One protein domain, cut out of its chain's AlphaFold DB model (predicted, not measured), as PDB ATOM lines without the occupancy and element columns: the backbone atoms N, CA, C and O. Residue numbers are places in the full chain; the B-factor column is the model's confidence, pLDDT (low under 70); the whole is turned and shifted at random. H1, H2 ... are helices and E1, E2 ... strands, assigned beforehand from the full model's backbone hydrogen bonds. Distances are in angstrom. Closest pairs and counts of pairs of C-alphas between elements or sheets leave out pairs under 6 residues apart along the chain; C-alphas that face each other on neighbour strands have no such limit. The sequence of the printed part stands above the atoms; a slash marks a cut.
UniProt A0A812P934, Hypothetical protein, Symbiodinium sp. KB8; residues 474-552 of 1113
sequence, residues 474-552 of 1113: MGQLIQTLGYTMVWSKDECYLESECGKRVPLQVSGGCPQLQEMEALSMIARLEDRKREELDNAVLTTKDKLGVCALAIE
ATOM      1  N   MET A 474     -30.480 -40.795  27.806       81.25
ATOM      2  CA  MET A 474     -30.681 -39.347  27.635       81.25
ATOM      3  C   MET A 474     -30.405 -38.846  26.209       81.25
ATOM      4  O   MET A 474     -31.236 -38.146  25.636       81.25
ATOM      5  N   GLY A 475     -29.283 -39.250  25.600       81.19
ATOM      6  CA  GLY A 475     -28.939 -38.841  24.230       81.19
ATOM      7  C   GLY A 475     -30.002 -39.233  23.198       81.19
ATOM      8  O   GLY A 475     -30.253 -38.490  22.255       81.19
ATOM      9  N   GLN A 476     -30.703 -40.348  23.423       82.38
ATOM     10  CA  GLN A 476     -31.779 -40.820  22.551       82.38
ATOM     11  C   GLN A 476     -33.089 -40.048  22.783       82.38
ATOM     12  O   GLN A 476     -33.803 -39.779  21.823       82.38
ATOM     13  N   LEU A 477     -33.392 -39.602  24.014       83.12
ATOM     14  CA  LEU A 477     -34.510 -38.666  24.250       83.12
ATOM     15  C   LEU A 477     -34.314 -37.345  23.497       83.12
ATOM     16  O   LEU A 477     -35.279 -36.788  22.975       83.12
ATOM     17  N   ILE A 478     -33.071 -36.862  23.437       82.88
ATOM     18  CA  ILE A 478     -32.710 -35.627  22.736       82.88
ATOM     19  C   ILE A 478     -32.798 -35.834  21.216       82.88
ATOM     20  O   ILE A 478     -33.509 -35.097  20.539       82.88
ATOM     21  N   GLN A 479     -32.134 -36.867  20.685       81.56
ATOM     22  CA  GLN A 479     -32.047 -37.128  19.241       81.56
ATOM     23  C   GLN A 479     -33.366 -37.613  18.613       81.56
ATOM     24  O   GLN A 479     -33.730 -37.150  17.537       81.56
ATOM     25  N   THR A 480     -34.084 -38.534  19.265       80.31
ATOM     26  CA  THR A 480     -35.246 -39.239  18.684       80.31
ATOM     27  C   THR A 480     -36.594 -38.642  19.110       80.31
ATOM     28  O   THR A 480     -37.578 -38.774  18.385       80.31
ATOM     29  N   LEU A 481     -36.670 -37.980  20.275       82.19
ATOM     30  CA  LEU A 481     -37.915 -37.403  20.816       82.19
ATOM     31  C   LEU A 481     -37.859 -35.885  21.085       82.19
ATOM     32  O   LEU A 481     -38.791 -35.351  21.690       82.19
ATOM     33  N   GLY A 482     -36.801 -35.185  20.662       81.88
ATOM     34  CA  GLY A 482     -36.728 -33.719  20.731       81.88
ATOM     35  C   GLY A 482     -36.776 -33.140  22.151       81.88
ATOM     36  O   GLY A 482     -37.259 -32.024  22.350       81.88
ATOM     37  N   TYR A 483     -36.335 -33.893  23.161       84.81
ATOM     38  CA  TYR A 483     -36.205 -33.367  24.521       84.81
ATOM     39  C   TYR A 483     -34.940 -32.516  24.672       84.81
ATOM     40  O   TYR A 483     -33.917 -32.759  24.043       84.81
ATOM     41  N   THR A 484     -34.992 -31.546  25.577       84.31
ATOM     42  CA  THR A 484     -33.844 -30.745  26.009       84.31
ATOM     43  C   THR A 484     -33.684 -30.866  27.522       84.31
ATOM     44  O   THR A 484     -34.673 -30.970  28.248       84.31
ATOM     45  N   MET A 485     -32.446 -30.894  28.016       83.88
ATOM     46  CA  MET A 485     -32.160 -30.949  29.450       83.88
ATOM     47  C   MET A 485     -31.659 -29.589  29.927       83.88
ATOM     48  O   MET A 485     -30.698 -29.054  29.380       83.88
ATOM     49  N   VAL A 486     -32.286 -29.051  30.972       82.88
ATOM     50  CA  VAL A 486     -31.857 -27.817  31.633       82.88
ATOM     51  C   VAL A 486     -31.329 -28.173  33.016       82.88
ATOM     52  O   VAL A 486     -32.081 -28.638  33.873       82.88
ATOM     53  N   TRP A 487     -30.033 -27.940  33.229       83.38
ATOM     54  CA  TRP A 487     -29.362 -28.084  34.521       83.38
ATOM     55  C   TRP A 487     -28.875 -26.709  34.984       83.38
ATOM     56  O   TRP A 487     -28.133 -26.026  34.279       83.38
ATOM     57  N   SER A 488     -29.283 -26.296  36.180       78.88
ATOM     58  CA  SER A 488     -28.810 -25.088  36.861       78.88
ATOM     59  C   SER A 488     -28.417 -25.406  38.311       78.88
ATOM     60  O   SER A 488     -28.456 -26.561  38.732       78.88
ATOM     61  N   LYS A 489     -28.016 -24.399  39.095       71.88
ATOM     62  CA  LYS A 489     -27.663 -24.607  40.513       71.88
ATOM     63  C   LYS A 489     -28.874 -24.903  41.404       71.88
ATOM     64  O   LYS A 489     -28.703 -25.553  42.430       71.88
ATOM     65  N   ASP A 490     -30.059 -24.452  40.996       73.06
ATOM     66  CA  ASP A 490     -31.278 -24.462  41.813       73.06
ATOM     67  C   ASP A 490     -32.413 -25.311  41.194       73.06
ATOM     68  O   ASP A 490     -33.302 -25.773  41.905       73.06
ATOM     69  N   GLU A 491     -32.370 -25.564  39.879       77.12
ATOM     70  CA  GLU A 491     -33.361 -26.348  39.124       77.12
ATOM     71  C   GLU A 491     -32.701 -27.344  38.151       77.12
ATOM     72  O   GLU A 491     -31.734 -27.000  37.464       77.12
ATOM     73  N   CYS A 492     -33.279 -28.544  38.022       80.50
ATOM     74  CA  CYS A 492     -32.932 -29.540  37.004       80.50
ATOM     75  C   CYS A 492     -34.217 -30.143  36.402       80.50
ATOM     76  O   CYS A 492     -35.056 -30.668  37.139       80.50
ATOM     77  N   TYR A 493     -34.397 -30.075  35.079       84.62
ATOM     78  CA  TYR A 493     -35.587 -30.605  34.397       84.62
ATOM     79  C   TYR A 493     -35.337 -30.990  32.935       84.62
ATOM     80  O   TYR A 493     -34.397 -30.522  32.293       84.62
ATOM     81  N   LEU A 494     -36.228 -31.828  32.403       85.25
ATOM     82  CA  LEU A 494     -36.353 -32.118  30.976       85.25
ATOM     83  C   LEU A 494     -37.503 -31.312  30.378       85.25
ATOM     84  O   LEU A 494     -38.628 -31.397  30.865       85.25
ATOM     85  N   GLU A 495     -37.243 -30.560  29.317       84.69
ATOM     86  CA  GLU A 495     -38.235 -29.806  28.554       84.69
ATOM     87  C   GLU A 495     -38.423 -30.463  27.181       84.69
ATOM     88  O   GLU A 495     -37.503 -30.531  26.368       84.69
ATOM     89  N   SER A 496     -39.614 -31.018  26.949       79.31
ATOM     90  CA  SER A 496     -40.014 -31.591  25.655       79.31
ATOM     91  C   SER A 496     -40.221 -30.486  24.614       79.31
ATOM     92  O   SER A 496     -40.613 -29.382  24.987       79.31
ATOM     93  N   GLU A 497     -40.074 -30.798  23.322       75.12
ATOM     94  CA  GLU A 497     -40.367 -29.911  22.177       75.12
ATOM     95  C   GLU A 497     -41.699 -29.131  22.308       75.12
ATOM     96  O   GLU A 497     -41.802 -27.976  21.902       75.12
ATOM     97  N   CYS A 498     -42.715 -29.715  22.954       72.25
ATOM     98  CA  CYS A 498     -44.001 -29.064  23.234       72.25
ATOM     99  C   CYS A 498     -44.015 -28.113  24.457       72.25
ATOM    100  O   CYS A 498     -45.089 -27.751  24.940       72.25
ATOM    101  N   GLY A 499     -42.851 -27.738  24.999       74.44
ATOM    102  CA  GLY A 499     -42.699 -26.886  26.188       74.44
ATOM    103  C   GLY A 499     -43.084 -27.561  27.512       74.44
ATOM    104  O   GLY A 499     -43.234 -26.894  28.538       74.44
ATOM    105  N   LYS A 500     -43.296 -28.886  27.525       79.81
ATOM    106  CA  LYS A 500     -43.648 -29.609  28.755       79.81
ATOM    107  C   LYS A 500     -42.391 -29.934  29.562       79.81
ATOM    108  O   LYS A 500     -41.605 -30.793  29.162       79.81
ATOM    109  N   ARG A 501     -42.274 -29.311  30.736       82.50
ATOM    110  CA  ARG A 501     -41.218 -29.566  31.728       82.50
ATOM    111  C   ARG A 501     -41.541 -30.774  32.610       82.50
ATOM    112  O   ARG A 501     -42.681 -30.938  33.048       82.50
ATOM    113  N   VAL A 502     -40.529 -31.590  32.886       83.19
ATOM    114  CA  VAL A 502     -40.560 -32.739  33.800       83.19
ATOM    115  C   VAL A 502     -39.389 -32.588  34.786       83.19
ATOM    116  O   VAL A 502     -38.238 -32.609  34.344       83.19
ATOM    117  N   PRO A 503     -39.642 -32.359  36.088       78.94
ATOM    118  CA  PRO A 503     -38.590 -32.081  37.063       78.94
ATOM    119  C   PRO A 503     -37.799 -33.344  37.428       78.94
ATOM    120  O   PRO A 503     -38.370 -34.421  37.586       78.94
ATOM    121  N   LEU A 504     -36.487 -33.193  37.610       82.69
ATOM    122  CA  LEU A 504     -35.572 -34.265  38.004       82.69
ATOM    123  C   LEU A 504     -35.157 -34.100  39.472       82.69
ATOM    124  O   LEU A 504     -34.799 -33.008  39.909       82.69
ATOM    125  N   GLN A 505     -35.170 -35.192  40.237       79.69
ATOM    126  CA  GLN A 505     -34.677 -35.214  41.616       79.69
ATOM    127  C   GLN A 505     -33.184 -35.543  41.621       79.69
ATOM    128  O   GLN A 505     -32.796 -36.654  41.271       79.69
ATOM    129  N   VAL A 506     -32.329 -34.598  42.011       77.25
ATOM    130  CA  VAL A 506     -30.879 -34.843  42.081       77.25
ATOM    131  C   VAL A 506     -30.537 -35.559  43.389       77.25
ATOM    132  O   VAL A 506     -30.725 -35.008  44.472       77.25
ATOM    133  N   SER A 507     -30.012 -36.781  43.291       71.44
ATOM    134  CA  SER A 507     -29.620 -37.620  44.429       71.44
ATOM    135  C   SER A 507     -28.189 -38.117  44.239       71.44
ATOM    136  O   SER A 507     -27.860 -38.718  43.218       71.44
ATOM    137  N   GLY A 508     -27.298 -37.800  45.185       67.38
ATOM    138  CA  GLY A 508     -25.864 -38.113  45.078       67.38
ATOM    139  C   GLY A 508     -25.133 -37.422  43.914       67.38
ATOM    140  O   GLY A 508     -24.031 -37.831  43.573       67.38
ATOM    141  N   GLY A 509     -25.743 -36.407  43.293       68.88
ATOM    142  CA  GLY A 509     -25.266 -35.769  42.060       68.88
ATOM    143  C   GLY A 509     -25.917 -36.310  40.780       68.88
ATOM    144  O   GLY A 509     -25.891 -35.625  39.764       68.88
ATOM    145  N   CYS A 510     -26.577 -37.471  40.825       72.31
ATOM    146  CA  CYS A 510     -27.266 -38.049  39.671       72.31
ATOM    147  C   CYS A 510     -28.722 -37.549  39.573       72.31
ATOM    148  O   CYS A 510     -29.441 -37.590  40.578       72.31
ATOM    149  N   PRO A 511     -29.205 -37.125  38.390       80.31
ATOM    150  CA  PRO A 511     -30.610 -36.788  38.184       80.31
ATOM    151  C   PRO A 511     -31.470 -38.060  38.096       80.31
ATOM    152  O   PRO A 511     -31.219 -38.941  37.277       80.31
ATOM    153  N   GLN A 512     -32.505 -38.145  38.929       83.25
ATOM    154  CA  GLN A 512     -33.450 -39.259  38.997       83.25
ATOM    155  C   GLN A 512     -34.859 -38.807  38.584       83.25
ATOM    156  O   GLN A 512     -35.265 -37.667  38.821       83.25
ATOM    157  N   LEU A 513     -35.608 -39.720  37.967       83.81
ATOM    158  CA  LEU A 513     -36.972 -39.528  37.466       83.81
ATOM    159  C   LEU A 513     -37.894 -40.578  38.111       83.81
ATOM    160  O   LEU A 513     -37.423 -41.636  38.530       83.81
ATOM    161  N   GLN A 514     -39.208 -40.337  38.174       84.12
ATOM    162  CA  GLN A 514     -40.139 -41.362  38.653       84.12
ATOM    163  C   GLN A 514     -40.192 -42.547  37.669       84.12
ATOM    164  O   GLN A 514     -40.372 -42.353  36.470       84.12
ATOM    165  N   GLU A 515     -40.107 -43.780  38.178       82.00
ATOM    166  CA  GLU A 515     -40.070 -45.025  37.383       82.00
ATOM    167  C   GLU A 515     -41.197 -45.119  36.334       82.00
ATOM    168  O   GLU A 515     -40.959 -45.472  35.182       82.00
ATOM    169  N   MET A 516     -42.423 -44.721  36.692       81.38
ATOM    170  CA  MET A 516     -43.565 -44.703  35.766       81.38
ATOM    171  C   MET A 516     -43.399 -43.692  34.617       81.38
ATOM    172  O   MET A 516     -43.841 -43.955  33.497       81.38
ATOM    173  N   GLU A 517     -42.752 -42.549  34.863       82.81
ATOM    174  CA  GLU A 517     -42.429 -41.583  33.808       82.81
ATOM    175  C   GLU A 517     -41.261 -42.082  32.949       82.81
ATOM    176  O   GLU A 517     -41.327 -41.975  31.726       82.81
ATOM    177  N   ALA A 518     -40.253 -42.711  33.564       83.31
ATOM    178  CA  ALA A 518     -39.111 -43.314  32.874       83.31
ATOM    179  C   ALA A 518     -39.562 -44.398  31.884       83.31
ATOM    180  O   ALA A 518     -39.224 -44.342  30.702       83.31
ATOM    181  N   LEU A 519     -40.414 -45.326  32.331       83.88
ATOM    182  CA  LEU A 519     -41.015 -46.354  31.479       83.88
ATOM    183  C   LEU A 519     -41.904 -45.744  30.378       83.88
ATOM    184  O   LEU A 519     -41.882 -46.223  29.246       83.88
ATOM    185  N   SER A 520     -42.633 -44.652  30.653       84.50
ATOM    186  CA  SER A 520     -43.410 -43.950  29.616       84.50
ATOM    187  C   SER A 520     -42.540 -43.220  28.584       84.50
ATOM    188  O   SER A 520     -42.993 -43.034  27.453       84.50
ATOM    189  N   MET A 521     -41.322 -42.803  28.940       84.56
ATOM    190  CA  MET A 521     -40.355 -42.232  27.998       84.56
ATOM    191  C   MET A 521     -39.669 -43.322  27.163       84.56
ATOM    192  O   MET A 521     -39.561 -43.165  25.949       84.56
ATOM    193  N   ILE A 522     -39.286 -44.445  27.782       86.44
ATOM    194  CA  ILE A 522     -38.709 -45.610  27.089       86.44
ATOM    195  C   ILE A 522     -39.694 -46.171  26.057       86.44
ATOM    196  O   ILE A 522     -39.327 -46.302  24.896       86.44
ATOM    197  N   ALA A 523     -40.963 -46.384  26.422       85.62
ATOM    198  CA  ALA A 523     -41.973 -46.886  25.485       85.62
ATOM    199  C   ALA A 523     -42.124 -45.994  24.233       85.62
ATOM    200  O   ALA A 523     -42.239 -46.500  23.124       85.62
ATOM    201  N   ARG A 524     -42.040 -44.661  24.378       85.88
ATOM    202  CA  ARG A 524     -42.097 -43.729  23.232       85.88
ATOM    203  C   ARG A 524     -40.835 -43.754  22.371       85.88
ATOM    204  O   ARG A 524     -40.934 -43.528  21.168       85.88
ATOM    205  N   LEU A 525     -39.668 -44.003  22.969       87.56
ATOM    206  CA  LEU A 525     -38.429 -44.233  22.219       87.56
ATOM    207  C   LEU A 525     -38.526 -45.528  21.410       87.56
ATOM    208  O   LEU A 525     -38.149 -45.542  20.243       87.56
ATOM    209  N   GLU A 526     -39.047 -46.596  22.013       88.19
ATOM    210  CA  GLU A 526     -39.264 -47.884  21.352       88.19
ATOM    211  C   GLU A 526     -40.286 -47.767  20.211       88.19
ATOM    212  O   GLU A 526     -40.002 -48.223  19.105       88.19
ATOM    213  N   ASP A 527     -41.420 -47.089  20.432       89.00
ATOM    214  CA  ASP A 527     -42.434 -46.822  19.403       89.00
ATOM    215  C   ASP A 527     -41.861 -46.023  18.217       89.00
ATOM    216  O   ASP A 527     -42.051 -46.413  17.063       89.00
ATOM    217  N   ARG A 528     -41.117 -44.933  18.470       87.06
ATOM    218  CA  ARG A 528     -40.529 -44.111  17.393       87.06
ATOM    219  C   ARG A 528     -39.424 -44.855  16.638       87.06
ATOM    220  O   ARG A 528     -39.424 -44.844  15.412       87.06
ATOM    221  N   LYS A 529     -38.545 -45.583  17.331       84.69
ATOM    222  CA  LYS A 529     -37.535 -46.431  16.673       84.69
ATOM    223  C   LYS A 529     -38.154 -47.555  15.852       84.69
ATOM    224  O   LYS A 529     -37.610 -47.937  14.819       84.69
ATOM    225  N   ARG A 530     -39.294 -48.094  16.291       86.81
ATOM    226  CA  ARG A 530     -40.055 -49.086  15.527       86.81
ATOM    227  C   ARG A 530     -40.614 -48.486  14.239       86.81
ATOM    228  O   ARG A 530     -40.455 -49.091  13.187       86.81
ATOM    229  N   GLU A 531     -41.198 -47.291  14.316       88.44
ATOM    230  CA  GLU A 531     -41.662 -46.524  13.153       88.44
ATOM    231  C   GLU A 531     -40.507 -46.226  12.173       88.44
ATOM    232  O   GLU A 531     -40.657 -46.398  10.964       88.44
ATOM    233  N   GLU A 532     -39.325 -45.858  12.672       85.88
ATOM    234  CA  GLU A 532     -38.111 -45.662  11.863       85.88
ATOM    235  C   GLU A 532     -37.651 -46.963  11.175       85.88
ATOM    236  O   GLU A 532     -37.399 -46.959   9.965       85.88
ATOM    237  N   LEU A 533     -37.612 -48.093  11.895       85.75
ATOM    238  CA  LEU A 533     -37.280 -49.403  11.319       85.75
ATOM    239  C   LEU A 533     -38.301 -49.861  10.270       85.75
ATOM    240  O   LEU A 533     -37.897 -50.318   9.202       85.75
ATOM    241  N   ASP A 534     -39.602 -49.737  10.534       87.44
ATOM    242  CA  ASP A 534     -40.647 -50.166   9.595       87.44
ATOM    243  C   ASP A 534     -40.575 -49.349   8.281       87.44
ATOM    244  O   ASP A 534     -40.710 -49.911   7.189       87.44
ATOM    245  N   ASN A 535     -40.245 -48.053   8.353       88.19
ATOM    246  CA  ASN A 535     -39.979 -47.211   7.177       88.19
ATOM    247  C   ASN A 535     -38.676 -47.594   6.437       88.19
ATOM    248  O   ASN A 535     -38.632 -47.593   5.200       88.19
ATOM    249  N   ALA A 536     -37.618 -47.978   7.159       85.81
ATOM    250  CA  ALA A 536     -36.389 -48.499   6.556       85.81
ATOM    251  C   ALA A 536     -36.615 -49.858   5.857       85.81
ATOM    252  O   ALA A 536     -36.101 -50.092   4.760       85.81
ATOM    253  N   VAL A 537     -37.442 -50.736   6.433       86.56
ATOM    254  CA  VAL A 537     -37.836 -52.027   5.840       86.56
ATOM    255  C   VAL A 537     -38.697 -51.832   4.587       86.56
ATOM    256  O   VAL A 537     -38.494 -52.531   3.593       86.56
ATOM    257  N   LEU A 538     -39.616 -50.862   4.579       85.44
ATOM    258  CA  LEU A 538     -40.388 -50.507   3.380       85.44
ATOM    259  C   LEU A 538     -39.481 -49.996   2.251       85.44
ATOM    260  O   LEU A 538     -39.495 -50.544   1.150       85.44
ATOM    261  N   THR A 539     -38.626 -49.010   2.528       85.38
ATOM    262  CA  THR A 539     -37.758 -48.414   1.495       85.38
ATOM    263  C   THR A 539     -36.677 -49.369   0.974       85.38
ATOM    264  O   THR A 539     -36.330 -49.312  -0.206       85.38
ATOM    265  N   THR A 540     -36.159 -50.286   1.799       74.00
ATOM    266  CA  THR A 540     -35.250 -51.353   1.330       74.00
ATOM    267  C   THR A 540     -35.980 -52.409   0.502       74.00
ATOM    268  O   THR A 540     -35.459 -52.825  -0.533       74.00
ATOM    269  N   LYS A 541     -37.208 -52.789   0.876       76.75
ATOM    270  CA  LYS A 541     -38.059 -53.682   0.078       76.75
ATOM    271  C   LYS A 541     -38.386 -53.096  -1.299       76.75
ATOM    272  O   LYS A 541     -38.322 -53.826  -2.286       76.75
ATOM    273  N   ASP A 542     -38.678 -51.800  -1.384       73.12
ATOM    274  CA  ASP A 542     -38.954 -51.134  -2.662       73.12
ATOM    275  C   ASP A 542     -37.694 -51.053  -3.541       73.12
ATOM    276  O   ASP A 542     -37.753 -51.378  -4.729       73.12
ATOM    277  N   LYS A 543     -36.523 -50.741  -2.959       68.00
ATOM    278  CA  LYS A 543     -35.221 -50.820  -3.657       68.00
ATOM    279  C   LYS A 543     -34.947 -52.227  -4.199       68.00
ATOM    280  O   LYS A 543     -34.574 -52.364  -5.364       68.00
ATOM    281  N   LEU A 544     -35.172 -53.270  -3.393       57.69
ATOM    282  CA  LEU A 544     -35.048 -54.670  -3.820       57.69
ATOM    283  C   LEU A 544     -36.038 -55.018  -4.941       57.69
ATOM    284  O   LEU A 544     -35.670 -55.727  -5.873       57.69
ATOM    285  N   GLY A 545     -37.262 -54.483  -4.893       63.94
ATOM    286  CA  GLY A 545     -38.255 -54.616  -5.960       63.94
ATOM    287  C   GLY A 545     -37.782 -54.014  -7.285       63.94
ATOM    288  O   GLY A 545     -37.865 -54.678  -8.316       63.94
ATOM    289  N   VAL A 546     -37.221 -52.800  -7.260       64.06
ATOM    290  CA  VAL A 546     -36.639 -52.148  -8.448       64.06
ATOM    291  C   VAL A 546     -35.433 -52.931  -8.978       64.06
ATOM    292  O   VAL A 546     -35.361 -53.196 -10.177       64.06
ATOM    293  N   CYS A 547     -34.529 -53.394  -8.109       51.72
ATOM    294  CA  CYS A 547     -33.390 -54.223  -8.524       51.72
ATOM    295  C   CYS A 547     -33.846 -55.551  -9.158       51.72
ATOM    296  O   CYS A 547     -33.346 -55.941 -10.209       51.72
ATOM    297  N   ALA A 548     -34.861 -56.211  -8.591       52.97
ATOM    298  CA  ALA A 548     -35.436 -57.450  -9.124       52.97
ATOM    299  C   ALA A 548     -36.254 -57.269 -10.425       52.97
ATOM    300  O   ALA A 548     -36.671 -58.266 -11.028       52.97
ATOM    301  N   LEU A 549     -36.496 -56.026 -10.854       53.84
ATOM    302  CA  LEU A 549     -37.037 -55.667 -12.171       53.84
ATOM    303  C   LEU A 549     -35.941 -55.275 -13.177       53.84
ATOM    304  O   LEU A 549     -36.190 -55.348 -14.376       53.84
ATOM    305  N   ALA A 550     -34.753 -54.884 -12.703       48.62
ATOM    306  CA  ALA A 550     -33.606 -54.503 -13.532       48.62
ATOM    307  C   ALA A 550     -32.702 -55.687 -13.935       48.62
ATOM    308  O   ALA A 550     -31.918 -55.558 -14.869       48.62
ATOM    309  N   ILE A 551     -32.805 -56.833 -13.253       56.25
ATOM    310  CA  ILE A 551     -32.128 -58.079 -13.653       56.25
ATOM    311  C   ILE A 551     -32.805 -58.643 -14.910       56.25
ATOM    312  O   ILE A 551     -34.006 -58.933 -14.889       56.25
ATOM    313  N   GLU A 552     -32.033 -58.859 -15.979       57.38
ATOM    314  CA  GLU A 552     -32.512 -59.551 -17.177       57.38
ATOM    315  C   GLU A 552     -32.867 -61.008 -16.842       57.38
ATOM    316  O   GLU A 552     -32.036 -61.807 -16.412       57.38
TER     317      GLU A 552
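AT A GLANCE: This is residues 474 to 552 of the 1113 residues of the protein "Hypothetical protein" of Symbiodinium sp. KB8 (UniProt A0A812P934). A small head of strands stands at one end of a single long helix, H2, and residues 533 to 552, of which 533 to 550 belong to H2, stick out from the body as a free arm that makes much of the length of the whole. In the head a three-stranded sheet, E1 E2 E3, runs on into a small hairpin, E4 and E5, and the short helix H1 sits between that sheet and H2, bridging them. The printed part has 79 residues with two named helices and five named strands, in the order H1 E1 E2 E3 E4 E5 H2; the class is mixed, helices and strands. Both sheets, of order E1 - E2 - E3 and E4 - E5, are antiparallel. The whole is extended, with a radius of gyration of the C-alphas of 19.3 A and spans of 68 by 22 by 21 A.

HOW THE PARTS SIT: E1, residues 483 to 487, E2, residues 492 to 496, and E3, residues 501 to 503, form a meander, each strand the antiparallel neighbour of the one before. E1 and E2 are a hairpin at 162 degrees, with N 484 and O 495 within hydrogen-bond range at 2.8 A. E2 and E3 are a hairpin at 151 degrees, with N 502 and O 494 at 2.8 A. E3 runs on into E4, residues 505 to 507, at 32 degrees across a break of 1 residue. E4 and E5, residues 510 to 512, are a hairpin at 140 degrees, with N 512 and O 505 at 2.8 A. H1, residues 474 to 481, is on the three-stranded sheet at a height over the sheet of 5.6 A, over none of its strands but only just, with 2 of its C-alphas falling on E1. H2, residues 515 to 550, is not on that sheet. H2 touches H1 with residues 521 to 529 alone; the closest C-alphas, of Thr 480 and Leu 525, are 6.9 A apart, and the helices run the same way at a steep tilt of 55 degrees. Every O i to N i+4 pair is within hydrogen-bond range in H1, and 31 of 32 in H2.

IN THESE COORDINATES: H1 begins at C-alpha 474, (-30.681, -39.347, 27.635), and is 10.1 A long. E1 measures 13.2 A and E2 13.5 A; E3, E4 and E5 have three residues each. H2 runs 52.2 A, from C-alpha 515 at (-40.070, -45.025, 37.383) to C-alpha 550 at (-33.606, -54.503, -13.532).

THE WHOLE: The two C-alphas farthest apart, of Asp 490 and Glu 552, are 68.6 A apart. Without the residues that stand free, the body of 59 residues spans 37 by 21 by 17 A. The printed part has no cut, and the six links between named elements are tight. The mean pLDDT of the printed part is 78.6; residues 508 to 509 and 543 to 552 are under 70.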